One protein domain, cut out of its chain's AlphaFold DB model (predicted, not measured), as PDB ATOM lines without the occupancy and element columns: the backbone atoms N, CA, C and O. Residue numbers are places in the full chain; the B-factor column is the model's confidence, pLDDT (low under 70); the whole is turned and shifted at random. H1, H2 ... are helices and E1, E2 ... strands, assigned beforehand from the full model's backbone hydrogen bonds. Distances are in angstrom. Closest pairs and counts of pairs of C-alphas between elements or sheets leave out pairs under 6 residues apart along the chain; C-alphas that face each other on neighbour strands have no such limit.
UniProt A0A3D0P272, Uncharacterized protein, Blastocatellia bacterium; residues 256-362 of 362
ATOM      1  N   ALA A 256     -46.358 -50.121   2.535       44.53
ATOM      2  CA  ALA A 256     -45.449 -51.238   2.611       44.53
ATOM      3  C   ALA A 256     -44.629 -51.101   3.907       44.53
ATOM      4  O   ALA A 256     -43.591 -50.459   3.912       44.53
ATOM      5  N   ALA A 257     -45.161 -51.633   5.014       44.56
ATOM      6  CA  ALA A 257     -44.534 -51.698   6.336       44.56
ATOM      7  C   ALA A 257     -43.627 -50.494   6.660       44.56
ATOM      8  O   ALA A 257     -42.441 -50.702   6.834       44.56
ATOM      9  N   ASP A 258     -44.154 -49.264   6.668       51.72
ATOM     10  CA  ASP A 258     -43.499 -47.981   7.012       51.72
ATOM     11  C   ASP A 258     -42.072 -47.685   6.473       51.72
ATOM     12  O   ASP A 258     -41.537 -46.620   6.759       51.72
ATOM     13  N   THR A 259     -41.453 -48.562   5.675       53.28
ATOM     14  CA  THR A 259     -40.053 -48.462   5.224       53.28
ATOM     15  C   THR A 259     -39.790 -49.073   3.848       53.28
ATOM     16  O   THR A 259     -38.724 -48.833   3.285       53.28
ATOM     17  N   ALA A 260     -40.719 -49.845   3.273       64.25
ATOM     18  CA  ALA A 260     -40.525 -50.455   1.962       64.25
ATOM     19  C   ALA A 260     -41.205 -49.628   0.862       64.25
ATOM     20  O   ALA A 260     -42.361 -49.226   0.972       64.25
ATOM     21  N   LEU A 261     -40.492 -49.379  -0.236       70.50
ATOM     22  CA  LEU A 261     -41.053 -48.675  -1.387       70.50
ATOM     23  C   LEU A 261     -41.949 -49.617  -2.217       70.50
ATOM     24  O   LEU A 261     -41.598 -50.785  -2.418       70.50
ATOM     25  N   PRO A 262     -43.086 -49.136  -2.758       70.62
ATOM     26  CA  PRO A 262     -43.858 -49.879  -3.751       70.62
ATOM     27  C   PRO A 262     -43.043 -50.233  -5.002       70.62
ATOM     28  O   PRO A 262     -42.021 -49.622  -5.308       70.62
ATOM     29  N   VAL A 263     -43.518 -51.217  -5.769       72.44
ATOM     30  CA  VAL A 263     -42.827 -51.695  -6.977       72.44
ATOM     31  C   VAL A 263     -43.135 -50.788  -8.171       72.44
ATOM     32  O   VAL A 263     -44.296 -50.474  -8.436       72.44
ATOM     33  N   ALA A 264     -42.101 -50.410  -8.925       74.19
ATOM     34  CA  ALA A 264     -42.251 -49.657 -10.167       74.19
ATOM     35  C   ALA A 264     -42.987 -50.462 -11.252       74.19
ATOM     36  O   ALA A 264     -42.802 -51.674 -11.385       74.19
ATOM     37  N   ARG A 265     -43.810 -49.774 -12.050       71.94
ATOM     38  CA  ARG A 265     -44.567 -50.357 -13.169       71.94
ATOM     39  C   ARG A 265     -44.037 -49.890 -14.519       71.94
ATOM     40  O   ARG A 265     -43.280 -48.931 -14.611       71.94
ATOM     41  N   SER A 266     -44.475 -50.578 -15.571       67.31
ATOM     42  CA  SER A 266     -44.183 -50.277 -16.978       67.31
ATOM     43  C   SER A 266     -44.752 -48.942 -17.458       67.31
ATOM     44  O   SER A 266     -44.307 -48.427 -18.482       67.31
ATOM     45  N   PHE A 267     -45.746 -48.396 -16.755       77.25
ATOM     46  CA  PHE A 267     -46.392 -47.155 -17.147       77.25
ATOM     47  C   PHE A 267     -45.446 -45.952 -17.023       77.25
ATOM     48  O   PHE A 267     -44.785 -45.762 -16.002       77.25
ATOM     49  N   TYR A 268     -45.432 -45.107 -18.052       81.06
ATOM     50  CA  TYR A 268     -44.716 -43.840 -18.048       81.06
ATOM     51  C   TYR A 268     -45.477 -42.787 -18.851       81.06
ATOM     52  O   TYR A 268     -45.824 -43.022 -20.005       81.06
ATOM     53  N   SER A 269     -45.662 -41.609 -18.254       83.94
ATOM     54  CA  SER A 269     -46.208 -40.425 -18.914       83.94
ATOM     55  C   SER A 269     -45.420 -39.191 -18.493       83.94
ATOM     56  O   SER A 269     -45.384 -38.833 -17.311       83.94
ATOM     57  N   LEU A 270     -44.758 -38.548 -19.459       87.50
ATOM     58  CA  LEU A 270     -44.004 -37.319 -19.212       87.50
ATOM     59  C   LEU A 270     -44.922 -36.160 -18.776       87.50
ATOM     60  O   LEU A 270     -44.584 -35.529 -17.778       87.50
ATOM     61  N   PRO A 271     -46.079 -35.897 -19.421       88.94
ATOM     62  CA  PRO A 271     -46.996 -34.846 -18.973       88.94
ATOM     63  C   PRO A 271     -47.433 -35.000 -17.512       88.94
ATOM     64  O   PRO A 271     -47.355 -34.044 -16.742       88.94
ATOM     65  N   ILE A 272     -47.819 -36.214 -17.101       90.38
ATOM     66  CA  ILE A 272     -48.240 -36.486 -15.720       90.38
ATOM     67  C   ILE A 272     -47.066 -36.354 -14.751       90.38
ATOM     68  O   ILE A 272     -47.218 -35.765 -13.680       90.38
ATOM     69  N   LYS A 273     -45.881 -36.856 -15.124       91.75
ATOM     70  CA  LYS A 273     -44.667 -36.692 -14.317       91.75
ATOM     71  C   LYS A 273     -44.370 -35.212 -14.078       91.75
ATOM     72  O   LYS A 273     -44.152 -34.832 -12.934       91.75
ATOM     73  N   THR A 274     -44.404 -34.394 -15.128       92.38
ATOM     74  CA  THR A 274     -44.171 -32.948 -15.035       92.38
ATOM     75  C   THR A 274     -45.198 -32.281 -14.123       92.38
ATOM     76  O   THR A 274     -44.809 -31.546 -13.224       92.38
ATOM     77  N   ALA A 275     -46.490 -32.584 -14.289       93.19
ATOM     78  CA  ALA A 275     -47.546 -32.006 -13.457       93.19
ATOM     79  C   ALA A 275     -47.375 -32.361 -11.967       93.19
ATOM     80  O   ALA A 275     -47.479 -31.493 -11.101       93.19
ATOM     81  N   ILE A 276     -47.044 -33.623 -11.661       94.19
ATOM     82  CA  ILE A 276     -46.755 -34.056 -10.288       94.19
ATOM     83  C   ILE A 276     -45.509 -33.357  -9.746       94.19
ATOM     84  O   ILE A 276     -45.527 -32.890  -8.609       94.19
ATOM     85  N   GLN A 277     -44.434 -33.261 -10.528       94.38
ATOM     86  CA  GLN A 277     -43.214 -32.578 -10.098       94.38
ATOM     87  C   GLN A 277     -43.480 -31.105  -9.775       94.38
ATOM     88  O   GLN A 277     -43.085 -30.664  -8.702       94.38
ATOM     89  N   SER A 278     -44.213 -30.380 -10.625       94.50
ATOM     90  CA  SER A 278     -44.612 -28.993 -10.356       94.50
ATOM     91  C   SER A 278     -45.393 -28.861  -9.044       94.50
ATOM     92  O   SER A 278     -45.024 -28.049  -8.198       94.50
ATOM     93  N   HIS A 279     -46.390 -29.723  -8.817       94.94
ATOM     94  CA  HIS A 279     -47.164 -29.751  -7.566       94.94
ATOM     95  C   HIS A 279     -46.305 -30.047  -6.325       94.94
ATOM     96  O   HIS A 279     -46.560 -29.524  -5.241       94.94
ATOM     97  N   LEU A 280     -45.278 -30.893  -6.449       94.56
ATOM     98  CA  LEU A 280     -44.347 -31.176  -5.351       94.56
ATOM     99  C   LEU A 280     -43.401 -29.996  -5.087       94.56
ATOM    100  O   LEU A 280     -43.184 -29.648  -3.924       94.56
ATOM    101  N   THR A 281     -42.906 -29.335  -6.136       94.06
ATOM    102  CA  THR A 281     -42.064 -28.136  -6.016       94.06
ATOM    103  C   THR A 281     -42.813 -26.986  -5.345       94.06
ATOM    104  O   THR A 281     -42.254 -26.337  -4.464       94.06
ATOM    105  N   GLU A 282     -44.095 -26.777  -5.664       93.69
ATOM    106  CA  GLU A 282     -44.955 -25.795  -4.980       93.69
ATOM    107  C   GLU A 282     -45.088 -26.070  -3.472       93.69
ATOM    108  O   GLU A 282     -45.251 -25.147  -2.674       93.69
ATOM    109  N   LYS A 283     -44.957 -27.336  -3.060       91.44
ATOM    110  CA  LYS A 283     -44.934 -27.762  -1.651       91.44
ATOM    111  C   LYS A 283     -43.531 -27.757  -1.027       91.44
ATOM    112  O   LYS A 283     -43.377 -28.210   0.107       91.44
ATOM    113  N   GLY A 284     -42.514 -27.266  -1.738       92.38
ATOM    114  CA  GLY A 284     -41.124 -27.235  -1.279       92.38
ATOM    115  C   GLY A 284     -40.470 -28.618  -1.201       92.38
ATOM    116  O   GLY A 284     -39.606 -28.838  -0.354       92.38
ATOM    117  N   ILE A 285     -40.915 -29.564  -2.031       93.94
ATOM    118  CA  ILE A 285     -40.387 -30.929  -2.084       93.94
ATOM    119  C   ILE A 285     -39.668 -31.138  -3.408       93.94
ATOM    120  O   ILE A 285     -40.256 -30.990  -4.477       93.94
ATOM    121  N   GLU A 286     -38.410 -31.561  -3.319       93.50
ATOM    122  CA  GLU A 286     -37.589 -31.942  -4.466       93.50
ATOM    123  C   GLU A 286     -37.356 -33.460  -4.457       93.50
ATOM    124  O   GLU A 286     -36.615 -33.972  -3.611       93.50
ATOM    125  N   PRO A 287     -38.013 -34.210  -5.361       92.56
ATOM    126  CA  PRO A 287     -37.814 -35.649  -5.475       92.56
ATOM    127  C   PRO A 287     -36.379 -36.021  -5.870       92.56
ATOM    128  O   PRO A 287     -35.863 -35.519  -6.867       92.56
ATOM    129  N   VAL A 288     -35.778 -36.968  -5.149       91.75
ATOM    130  CA  VAL A 288     -34.499 -37.610  -5.506       91.75
ATOM    131  C   VAL A 288     -34.748 -38.768  -6.472       91.75
ATOM    132  O   VAL A 288     -34.181 -38.808  -7.562       91.75
ATOM    133  N   ARG A 289     -35.661 -39.675  -6.111       90.25
ATOM    134  CA  ARG A 289     -36.164 -40.753  -6.971       90.25
ATOM    135  C   ARG A 289     -37.647 -40.536  -7.242       90.25
ATOM    136  O   ARG A 289     -38.383 -40.093  -6.364       90.25
ATOM    137  N   PHE A 290     -38.098 -40.883  -8.445       91.06
ATOM    138  CA  PHE A 290     -39.505 -40.816  -8.842       91.06
ATOM    139  C   PHE A 290     -39.846 -41.968  -9.784       91.06
ATOM    140  O   PHE A 290     -39.163 -42.161 -10.792       91.06
ATOM    141  N   PHE A 291     -40.924 -42.694  -9.508       86.19
ATOM    142  CA  PHE A 291     -41.437 -43.720 -10.411       86.19
ATOM    143  C   PHE A 291     -42.952 -43.870 -10.291       86.19
ATOM    144  O   PHE A 291     -43.544 -43.611  -9.244       86.19
ATOM    145  N   PHE A 292     -43.590 -44.328 -11.367       84.38
ATOM    146  CA  PHE A 292     -44.997 -44.702 -11.321       84.38
ATOM    147  C   PHE A 292     -45.141 -46.089 -10.697       84.38
ATOM    148  O   PHE A 292     -44.533 -47.060 -11.154       84.38
ATOM    149  N   ALA A 293     -45.944 -46.174  -9.642       74.56
ATOM    150  CA  ALA A 293     -46.264 -47.431  -8.974       74.56
ATOM    151  C   ALA A 293     -47.588 -48.021  -9.474       74.56
ATOM    152  O   ALA A 293     -47.838 -49.215  -9.293       74.56
ATOM    153  N   GLN A 294     -48.445 -47.199 -10.089       73.88
ATOM    154  CA  GLN A 294     -49.803 -47.603 -10.425       73.88
ATOM    155  C   GLN A 294     -50.436 -46.716 -11.514       73.88
ATOM    156  O   GLN A 294     -50.289 -45.497 -11.478       73.88
ATOM    157  N   ASP A 295     -51.190 -47.326 -12.437       73.31
ATOM    158  CA  ASP A 295     -52.109 -46.651 -13.368       73.31
ATOM    159  C   ASP A 295     -53.450 -47.398 -13.374       73.31
ATOM    160  O   ASP A 295     -53.569 -48.476 -13.957       73.31
ATOM    161  N   HIS A 296     -54.445 -46.872 -12.658       71.31
ATOM    162  CA  HIS A 296     -55.742 -47.521 -12.496       71.31
ATOM    163  C   HIS A 296     -56.805 -46.865 -13.339       71.31
ATOM    164  O   HIS A 296     -57.090 -45.683 -13.195       71.31
ATOM    165  N   TRP A 297     -57.446 -47.693 -14.146       69.62
ATOM    166  CA  TRP A 297     -58.568 -47.309 -14.973       69.62
ATOM    167  C   TRP A 297     -59.807 -47.802 -14.259       69.62
ATOM    168  O   TRP A 297     -60.008 -49.012 -14.140       69.62
ATOM    169  N   LEU A 298     -60.581 -46.861 -13.736       68.62
ATOM    170  CA  LEU A 298     -61.893 -47.123 -13.189       68.62
ATOM    171  C   LEU A 298     -62.928 -46.729 -14.232       68.62
ATOM    172  O   LEU A 298     -63.027 -45.574 -14.632       68.62
ATOM    173  N   GLU A 299     -63.747 -47.684 -14.633       64.88
ATOM    174  CA  GLU A 299     -64.963 -47.388 -15.373       64.88
ATOM    175  C   GLU A 299     -66.157 -47.783 -14.514       64.88
ATOM    176  O   GLU A 299     -66.286 -48.931 -14.084       64.88
ATOM    177  N   THR A 300     -67.025 -46.816 -14.238       60.62
ATOM    178  CA  THR A 300     -68.274 -47.031 -13.505       60.62
ATOM    179  C   THR A 300     -69.464 -46.585 -14.338       60.62
ATOM    180  O   THR A 300     -69.372 -45.692 -15.186       60.62
ATOM    181  N   LEU A 301     -70.607 -47.212 -14.074       53.56
ATOM    182  CA  LEU A 301     -71.922 -46.723 -14.469       53.56
ATOM    183  C   LEU A 301     -72.610 -46.150 -13.220       53.56
ATOM    184  O   LEU A 301     -73.391 -46.859 -12.587       53.56
ATOM    185  N   PRO A 302     -72.331 -44.895 -12.813       54.22
ATOM    186  CA  PRO A 302     -73.026 -44.293 -11.673       54.22
ATOM    187  C   PRO A 302     -74.540 -44.167 -11.902       54.22
ATOM    188  O   PRO A 302     -75.298 -44.040 -10.944       54.22
ATOM    189  N   SER A 303     -74.999 -44.230 -13.156       51.25
ATOM    190  CA  SER A 303     -76.402 -44.455 -13.506       51.25
ATOM    191  C   SER A 303     -76.512 -45.305 -14.777       51.25
ATOM    192  O   SER A 303     -75.540 -45.443 -15.519       51.25
ATOM    193  N   ALA A 304     -77.710 -45.819 -15.082       46.66
ATOM    194  CA  ALA A 304     -77.973 -46.570 -16.317       46.66
ATOM    195  C   ALA A 304     -77.618 -45.789 -17.604       46.66
ATOM    196  O   ALA A 304     -77.397 -46.391 -18.653       46.66
ATOM    197  N   THR A 305     -77.552 -44.456 -17.528       46.12
ATOM    198  CA  THR A 305     -77.331 -43.559 -18.672       46.12
ATOM    199  C   THR A 305     -75.994 -42.819 -18.647       46.12
ATOM    200  O   THR A 305     -75.642 -42.198 -19.646       46.12
ATOM    201  N   SER A 306     -75.237 -42.857 -17.546       55.22
ATOM    202  CA  SER A 306     -73.955 -42.151 -17.431       55.22
ATOM    203  C   SER A 306     -72.816 -43.125 -17.170       55.22
ATOM    204  O   SER A 306     -72.859 -43.916 -16.234       55.22
ATOM    205  N   LYS A 307     -71.782 -43.047 -18.011       61.00
ATOM    206  CA  LYS A 307     -70.501 -43.726 -17.811       61.00
ATOM    207  C   LYS A 307     -69.509 -42.704 -17.302       61.00
ATOM    208  O   LYS A 307     -69.321 -41.672 -17.944       61.00
ATOM    209  N   VAL A 308     -68.872 -43.008 -16.184       71.50
ATOM    210  CA  VAL A 308     -67.732 -42.242 -15.695       71.50
ATOM    211  C   VAL A 308     -66.505 -43.116 -15.879       71.50
ATOM    212  O   VAL A 308     -66.384 -44.182 -15.276       71.50
ATOM    213  N   ARG A 309     -65.621 -42.677 -16.777       73.38
ATOM    214  CA  ARG A 309     -64.286 -43.244 -16.938       73.38
ATOM    215  C   ARG A 309     -63.325 -42.325 -16.207       73.38
ATOM    216  O   ARG A 309     -63.155 -41.167 -16.578       73.38
ATOM    217  N   GLU A 310     -62.720 -42.860 -15.170       81.38
ATOM    218  CA  GLU A 310     -61.720 -42.209 -14.347       81.38
ATOM    219  C   GLU A 310     -60.407 -42.967 -14.450       81.38
ATOM    220  O   GLU A 310     -60.358 -44.190 -14.597       81.38
ATOM    221  N   ARG A 311     -59.324 -42.215 -14.362       79.19
ATOM    222  CA  ARG A 311     -57.977 -42.745 -14.313       79.19
ATOM    223  C   ARG A 311     -57.287 -42.175 -13.088       79.19
ATOM    224  O   ARG A 311     -57.317 -40.970 -12.870       79.19
ATOM    225  N   SER A 312     -56.679 -43.040 -12.292       80.81
ATOM    226  CA  SER A 312     -55.905 -42.667 -11.114       80.81
ATOM    227  C   SER A 312     -54.494 -43.206 -11.265       80.81
ATOM    228  O   SER A 312     -54.277 -44.419 -11.232       80.81
ATOM    229  N   ILE A 313     -53.538 -42.301 -11.431       84.50
ATOM    230  CA  ILE A 313     -52.127 -42.621 -11.620       84.50
ATOM    231  C   ILE A 313     -51.401 -42.298 -10.320       84.50
ATOM    232  O   ILE A 313     -51.360 -41.138  -9.918       84.50
ATOM    233  N   THR A 314     -50.802 -43.297  -9.677       83.75
ATOM    234  CA  THR A 314     -50.040 -43.097  -8.440       83.75
ATOM    235  C   THR A 314     -48.549 -43.202  -8.719       83.75
ATOM    236  O   THR A 314     -48.046 -44.212  -9.223       83.75
ATOM    237  N   ALA A 315     -47.832 -42.147  -8.356       87.38
ATOM    238  CA  ALA A 315     -46.386 -42.090  -8.336       87.38
ATOM    239  C   ALA A 315     -45.860 -42.160  -6.904       87.38
ATOM    240  O   ALA A 315     -46.481 -41.651  -5.968       87.38
ATOM    241  N   ILE A 316     -44.687 -42.765  -6.762       87.75
ATOM    242  CA  ILE A 316     -43.908 -42.788  -5.532       87.75
ATOM    243  C   ILE A 316     -42.647 -41.977  -5.762       87.75
ATOM    244  O   ILE A 316     -42.016 -42.061  -6.822       87.75
ATOM    245  N   PHE A 317     -42.283 -41.197  -4.754       90.69
ATOM    246  CA  PHE A 317     -41.067 -40.407  -4.767       90.69
ATOM    247  C   PHE A 317     -40.350 -40.471  -3.426       90.69
ATOM    248  O   PHE A 317     -40.978 -40.606  -2.378       90.69
ATOM    249  N   THR A 318     -39.030 -40.353  -3.467       92.38
ATOM    250  CA  THR A 318     -38.174 -40.199  -2.287       92.38
ATOM    251  C   THR A 318     -37.639 -38.776  -2.251       92.38
ATOM    252  O   THR A 318     -37.498 -38.141  -3.296       92.38
ATOM    253  N   TYR A 319     -37.366 -38.237  -1.068       93.69
ATOM    254  CA  TYR A 319     -36.803 -36.897  -0.920       93.69
ATOM    255  C   TYR A 319     -36.068 -36.752   0.417       93.69
ATOM    256  O   TYR A 319     -36.274 -37.536   1.347       93.69
ATOM    257  N   LYS A 320     -35.204 -35.738   0.514       93.62
ATOM    258  CA  LYS A 320     -34.474 -35.398   1.743       93.62
ATOM    259  C   LYS A 320     -35.066 -34.135   2.365       93.62
ATOM    260  O   LYS A 320     -35.422 -33.202   1.648       93.62
ATOM    261  N   LYS A 321     -35.130 -34.074   3.695       91.62
ATOM    262  CA  LYS A 321     -35.403 -32.833   4.434       91.62
ATOM    263  C   LYS A 321     -34.414 -32.725   5.592       91.62
ATOM    264  O   LYS A 321     -34.548 -33.411   6.598       91.62
ATOM    265  N   GLY A 322     -33.397 -31.876   5.433       88.56
ATOM    266  CA  GLY A 322     -32.259 -31.830   6.357       88.56
ATOM    267  C   GLY A 322     -31.387 -33.080   6.223       88.56
ATOM    268  O   GLY A 322     -30.930 -33.387   5.123       88.56
ATOM    269  N   GLU A 323     -31.173 -33.801   7.325       89.50
ATOM    270  CA  GLU A 323     -30.457 -35.090   7.340       89.50
ATOM    271  C   GLU A 323     -31.378 -36.311   7.256       89.50
ATOM    272  O   GLU A 323     -30.905 -37.430   7.078       89.50
ATOM    273  N   GLU A 324     -32.691 -36.104   7.328       91.50
ATOM    274  CA  GLU A 324     -33.671 -37.183   7.322       91.50
ATOM    275  C   GLU A 324     -34.155 -37.490   5.898       91.50
ATOM    276  O   GLU A 324     -34.307 -36.599   5.050       91.50
ATOM    277  N   CYS A 325     -34.402 -38.776   5.651       91.38
ATOM    278  CA  CYS A 325     -34.871 -39.298   4.377       91.38
ATOM    279  C   CYS A 325     -36.327 -39.732   4.489       91.38
ATOM    280  O   CYS A 325     -36.738 -40.369   5.460       91.38
ATOM    281  N   PHE A 326     -37.101 -39.387   3.466       90.31
ATOM    282  CA  PHE A 326     -38.527 -39.645   3.427       90.31
ATOM    283  C   PHE A 326     -38.939 -40.200   2.071       90.31
ATOM    284  O   PHE A 326     -38.276 -39.990   1.051       90.31
ATOM    285  N   PHE A 327     -40.096 -40.847   2.052       89.19
ATOM    286  CA  PHE A 327     -40.840 -41.100   0.834       89.19
ATOM    287  C   PHE A 327     -42.236 -40.473   0.898       89.19
ATOM    288  O   PHE A 327     -42.742 -40.067   1.950       89.19
ATOM    289  N   GLY A 328     -42.837 -40.338  -0.275       86.88
ATOM    290  CA  GLY A 328     -44.155 -39.773  -0.490       86.88
ATOM    291  C   GLY A 328     -44.892 -40.489  -1.616       86.88
ATOM    292  O   GLY A 328     -44.294 -41.216  -2.416       86.88
ATOM    293  N   SER A 329     -46.200 -40.265  -1.679       87.19
ATOM    294  CA  SER A 329     -47.046 -40.665  -2.802       87.19
ATOM    295  C   SER A 329     -47.725 -39.439  -3.404       87.19
ATOM    296  O   SER A 329     -48.066 -38.484  -2.703       87.19
ATOM    297  N   ALA A 330     -47.898 -39.442  -4.721       89.25
ATOM    298  CA  ALA A 330     -48.713 -38.466  -5.427       89.25
ATOM    299  C   ALA A 330     -49.665 -39.195  -6.368       89.25
ATOM    300  O   ALA A 330     -49.232 -40.033  -7.158       89.25
ATOM    301  N   THR A 331     -50.945 -38.860  -6.291       87.50
ATOM    302  CA  THR A 331     -51.994 -39.449  -7.118       87.50
ATOM    303  C   THR A 331     -52.558 -38.377  -8.038       87.50
ATOM    304  O   THR A 331     -53.099 -37.376  -7.577       87.50
ATOM    305  N   ALA A 332     -52.416 -38.594  -9.342       88.25
ATOM    306  CA  ALA A 332     -53.027 -37.802 -10.398       88.25
ATOM    307  C   ALA A 332     -54.346 -38.463 -10.822       88.25
ATOM    308  O   ALA A 332     -54.343 -39.524 -11.450       88.25
ATOM    309  N   GLY A 333     -55.468 -37.841 -10.463       87.00
ATOM    310  CA  GLY A 333     -56.805 -38.243 -10.887       87.00
ATOM    311  C   GLY A 333     -57.244 -37.491 -12.142       87.00
ATOM    312  O   GLY A 333     -57.181 -36.264 -12.180       87.00
ATOM    313  N   GLN A 334     -57.717 -38.214 -13.154       85.50
ATOM    314  CA  GLN A 334     -58.272 -37.659 -14.387       85.50
ATOM    315  C   GLN A 334     -59.652 -38.251 -14.662       85.50
ATOM    316  O   GLN A 334     -59.865 -39.455 -14.519       85.50
ATOM    317  N   THR A 335     -60.572 -37.418 -15.132       84.25
ATOM    318  CA  THR A 335     -61.871 -37.861 -15.647       84.25
ATOM    319  C   THR A 335     -61.843 -37.776 -17.168       84.25
ATOM    320  O   THR A 335     -61.290 -36.839 -17.740       84.25
ATOM    321  N   TYR A 336     -62.390 -38.781 -17.845       79.56
ATOM    322  CA  TYR A 336     -62.509 -38.768 -19.295       79.56
ATOM    323  C   TYR A 336     -63.696 -37.901 -19.717       79.56
ATOM    324  O   TYR A 336     -64.850 -38.211 -19.407       79.56
ATOM    325  N   SER A 337     -63.419 -36.842 -20.469       75.56
ATOM    326  CA  SER A 337     -64.439 -35.994 -21.069       75.56
ATOM    327  C   SER A 337     -64.946 -36.622 -22.363       75.56
ATOM    328  O   SER A 337     -64.239 -36.675 -23.370       75.56
ATOM    329  N   LEU A 338     -66.209 -37.058 -22.355       72.50
ATOM    330  CA  LEU A 338     -66.890 -37.557 -23.557       72.50
ATOM    331  C   LEU A 338     -67.050 -36.468 -24.628       72.50
ATOM    332  O   LEU A 338     -67.063 -36.782 -25.813       72.50
ATOM    333  N   LEU A 339     -67.157 -35.198 -24.222       75.81
ATOM    334  CA  LEU A 339     -67.284 -34.064 -25.143       75.81
ATOM    335  C   LEU A 339     -65.990 -33.829 -25.924       75.81
ATOM    336  O   LEU A 339     -66.024 -33.580 -27.125       75.81
ATOM    337  N   ASN A 340     -64.850 -33.936 -25.239       75.00
ATOM    338  CA  ASN A 340     -63.539 -33.655 -25.820       75.00
ATOM    339  C   ASN A 340     -62.813 -34.919 -26.302       75.00
ATOM    340  O   ASN A 340     -61.713 -34.819 -26.838       75.00
ATOM    341  N   SER A 341     -63.405 -36.098 -26.087       73.94
ATOM    342  CA  SER A 341     -62.807 -37.412 -26.346       73.94
ATOM    343  C   SER A 341     -61.395 -37.583 -25.760       73.94
ATOM    344  O   SER A 341     -60.556 -38.270 -26.343       73.94
ATOM    345  N   LYS A 342     -61.116 -36.980 -24.598       77.81
ATOM    346  CA  LYS A 342     -59.807 -37.037 -23.924       77.81
ATOM    347  C   LYS A 342     -59.950 -36.995 -22.405       77.81
ATOM    348  O   LYS A 342     -60.988 -36.586 -21.891       77.81
ATOM    349  N   PHE A 343     -58.898 -37.389 -21.692       80.44
ATOM    350  CA  PHE A 343     -58.794 -37.142 -20.255       80.44
ATOM    351  C   PHE A 343     -58.586 -35.650 -19.975       80.44
ATOM    352  O   PHE A 343     -57.831 -34.982 -20.686       80.44
ATOM    353  N   ASP A 344     -59.276 -35.146 -18.955       85.75
ATOM    354  CA  ASP A 344     -59.112 -33.783 -18.453       85.75
ATOM    355  C   ASP A 344     -57.778 -33.622 -17.699       85.75
ATOM    356  O   ASP A 344     -57.028 -34.585 -17.482       85.75
ATOM    357  N   ASP A 345     -57.480 -32.389 -17.292       85.38
ATOM    358  CA  ASP A 345     -56.283 -32.077 -16.516       85.38
ATOM    359  C   ASP A 345     -56.260 -32.850 -15.190       85.38
ATOM    360  O   ASP A 345     -57.284 -33.051 -14.527       85.38
ATOM    361  N   ALA A 346     -55.067 -33.298 -14.804       87.31
ATOM    362  CA  ALA A 346     -54.883 -34.095 -13.603       87.31
ATOM    363  C   ALA A 346     -55.129 -33.267 -12.335       87.31
ATOM    364  O   ALA A 346     -54.454 -32.270 -12.084       87.31
ATOM    365  N   LYS A 347     -56.042 -33.738 -11.484       89.81
ATOM    366  CA  LYS A 347     -56.153 -33.283 -10.095       89.81
ATOM    367  C   LYS A 347     -55.156 -34.068  -9.257       89.81
ATOM    368  O   LYS A 347     -55.238 -35.294  -9.206       89.81
ATOM    369  N   ILE A 348     -54.204 -33.371  -8.641       90.75
ATOM    370  CA  ILE A 348     -53.081 -34.008  -7.951       90.75
ATOM    371  C   ILE A 348     -53.248 -33.877  -6.441       90.75
ATOM    372  O   ILE A 348     -53.273 -32.781  -5.881       90.75
ATOM    373  N   GLU A 349     -53.291 -35.020  -5.774       88.75
ATOM    374  CA  GLU A 349     -53.197 -35.126  -4.323       88.75
ATOM    375  C   GLU A 349     -51.841 -35.735  -3.966       88.75
ATOM    376  O   GLU A 349     -51.309 -36.567  -4.701       88.75
ATOM    377  N   SER A 350     -51.232 -35.301  -2.861       88.50
ATOM    378  CA  SER A 350     -49.949 -35.860  -2.428       88.50
ATOM    379  C   SER A 350     -49.855 -36.000  -0.921       88.50
ATOM    380  O   SER A 350     -50.326 -35.140  -0.171       88.50
ATOM    381  N   ARG A 351     -49.199 -37.080  -0.499       86.12
ATOM    382  CA  ARG A 351     -48.893 -37.415   0.887       86.12
ATOM    383  C   ARG A 351     -47.386 -37.534   1.056       86.12
ATOM    384  O   ARG A 351     -46.694 -38.109   0.221       86.12
ATOM    385  N   VAL A 352     -46.879 -36.944   2.129       88.25
ATOM    386  CA  VAL A 352     -45.449 -36.704   2.352       88.25
ATOM    387  C   VAL A 352     -45.104 -37.018   3.806       88.25
ATOM    388  O   VAL A 352     -45.999 -37.107   4.647       88.25
ATOM    389  N   GLY A 353     -43.817 -37.154   4.108       85.25
ATOM    390  CA  GLY A 353     -43.306 -37.287   5.473       85.25
ATOM    391  C   GLY A 353     -43.268 -38.717   5.996       85.25
ATOM    392  O   GLY A 353     -43.180 -38.904   7.205       85.25
ATOM    393  N   MET A 354     -43.346 -39.721   5.119       86.44
ATOM    394  CA  MET A 354     -43.203 -41.117   5.533       86.44
ATOM    395  C   MET A 354     -41.710 -41.447   5.663       86.44
ATOM    396  O   MET A 354     -40.962 -41.133   4.735       86.44
ATOM    397  N   PRO A 355     -41.254 -42.012   6.792       86.00
ATOM    398  CA  PRO A 355     -39.835 -42.264   7.026       86.00
ATOM    399  C   PRO A 355     -39.279 -43.285   6.026       86.00
ATOM    400  O   PRO A 355     -39.969 -44.215   5.620       86.00
ATOM    401  N   LEU A 356     -38.023 -43.109   5.625       85.62
ATOM    402  CA  LEU A 356     -37.315 -44.006   4.712       85.62
ATOM    403  C   LEU A 356     -35.890 -44.232   5.232       85.62
ATOM    404  O   LEU A 356     -35.251 -43.289   5.698       85.62
ATOM    405  N   ASP A 357     -35.355 -45.451   5.114       85.62
ATOM    406  CA  ASP A 357     -33.911 -45.651   5.292       85.62
ATOM    407  C   ASP A 357     -33.179 -44.853   4.201       85.62
ATOM    408  O   ASP A 357     -33.445 -45.020   3.013       85.62
ATOM    409  N   CYS A 358     -32.240 -43.985   4.582       87.25
ATOM    410  CA  CYS A 358     -31.478 -43.181   3.629       87.25
ATOM    411  C   CYS A 358     -30.725 -44.005   2.572       87.25
ATOM    412  O   CYS A 358     -30.372 -43.462   1.524       87.25
ATOM    413  N   LYS A 359     -30.500 -45.306   2.798       86.81
ATOM    414  CA  LYS A 359     -29.963 -46.225   1.781       86.81
ATOM    415  C   LYS A 359     -30.913 -46.449   0.600       86.81
ATOM    416  O   LYS A 359     -30.442 -46.700  -0.501       86.81
ATOM    417  N   GLU A 360     -32.220 -46.323   0.817       82.12
ATOM    418  CA  GLU A 360     -33.280 -46.523  -0.184       82.12
ATOM    419  C   GLU A 360     -33.629 -45.227  -0.942       82.12
ATOM    420  O   GLU A 360     -34.591 -45.179  -1.708       82.12
ATOM    421  N   LEU A 361     -32.873 -44.142  -0.726       83.81
ATOM    422  CA  LEU A 361     -33.151 -42.842  -1.342       83.81
ATOM    423  C   LEU A 361     -32.996 -42.866  -2.877       83.81
ATOM    424  O   LEU A 361     -33.644 -42.058  -3.546       83.81
ATOM    425  N   GLN A 362     -32.154 -43.759  -3.419       78.44
ATOM    426  CA  GLN A 362     -31.779 -43.826  -4.843       78.44
ATOM    427  C   GLN A 362     -32.573 -44.846  -5.658       78.44
ATOM    428  O   GLN A 362     -32.939 -45.925  -5.135       78.44
TER     429      GLN A 362
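What this domain is: This is residues 256 to 362 of the 362 residues of an uncharacterized protein of Blastocatellia bacterium (UniProt A0A3D0P272). One long, twisted antiparallel sheet has H1 over one face and tiny H2 on the opposite face near one end; the E1 and E2 hairpin reaches the other end. The printed part has 107 residues, class mixed, in order H1 E1 E2 E3 E4 H2, the sheet a meander, each strand beside the one before. It spans 54 by 28 by 22 A, only just loose, close to compact, radius of gyration of the C-alphas 15.7 A.

Where its parts are: H1, residues 270 to 282, begins at C-alpha 270 (-44.004, -37.319, -19.212). E1, 287 to 303, spans 40.4 A; E2, 306 to 321, 45.3 A; E3, 324 to 337, 41.9 A; E4 is 347 to 355. H2, 358 to 361, ends at C-alpha 361 (-33.151, -42.842, -1.342).

How they stand to each other: Within hydrogen-bond range are N 298 and O 310 of E1 and E2, N 315 and O 330 of E2 and E3, each 2.8 A, and N 331 and O 349 of E3 and E4, 2.8 A. H1 is on the sheet; its closest C-alphas to E4 are Ile 276 and Ile 348, 6.7 A. In H1 every O i to N i+4 pair is within range; H2 is too short for one.

The domain as a whole: The printed part has no cut and no long link. Confidence is under 70 at residues 256 to 260, 266 and 297 to 307.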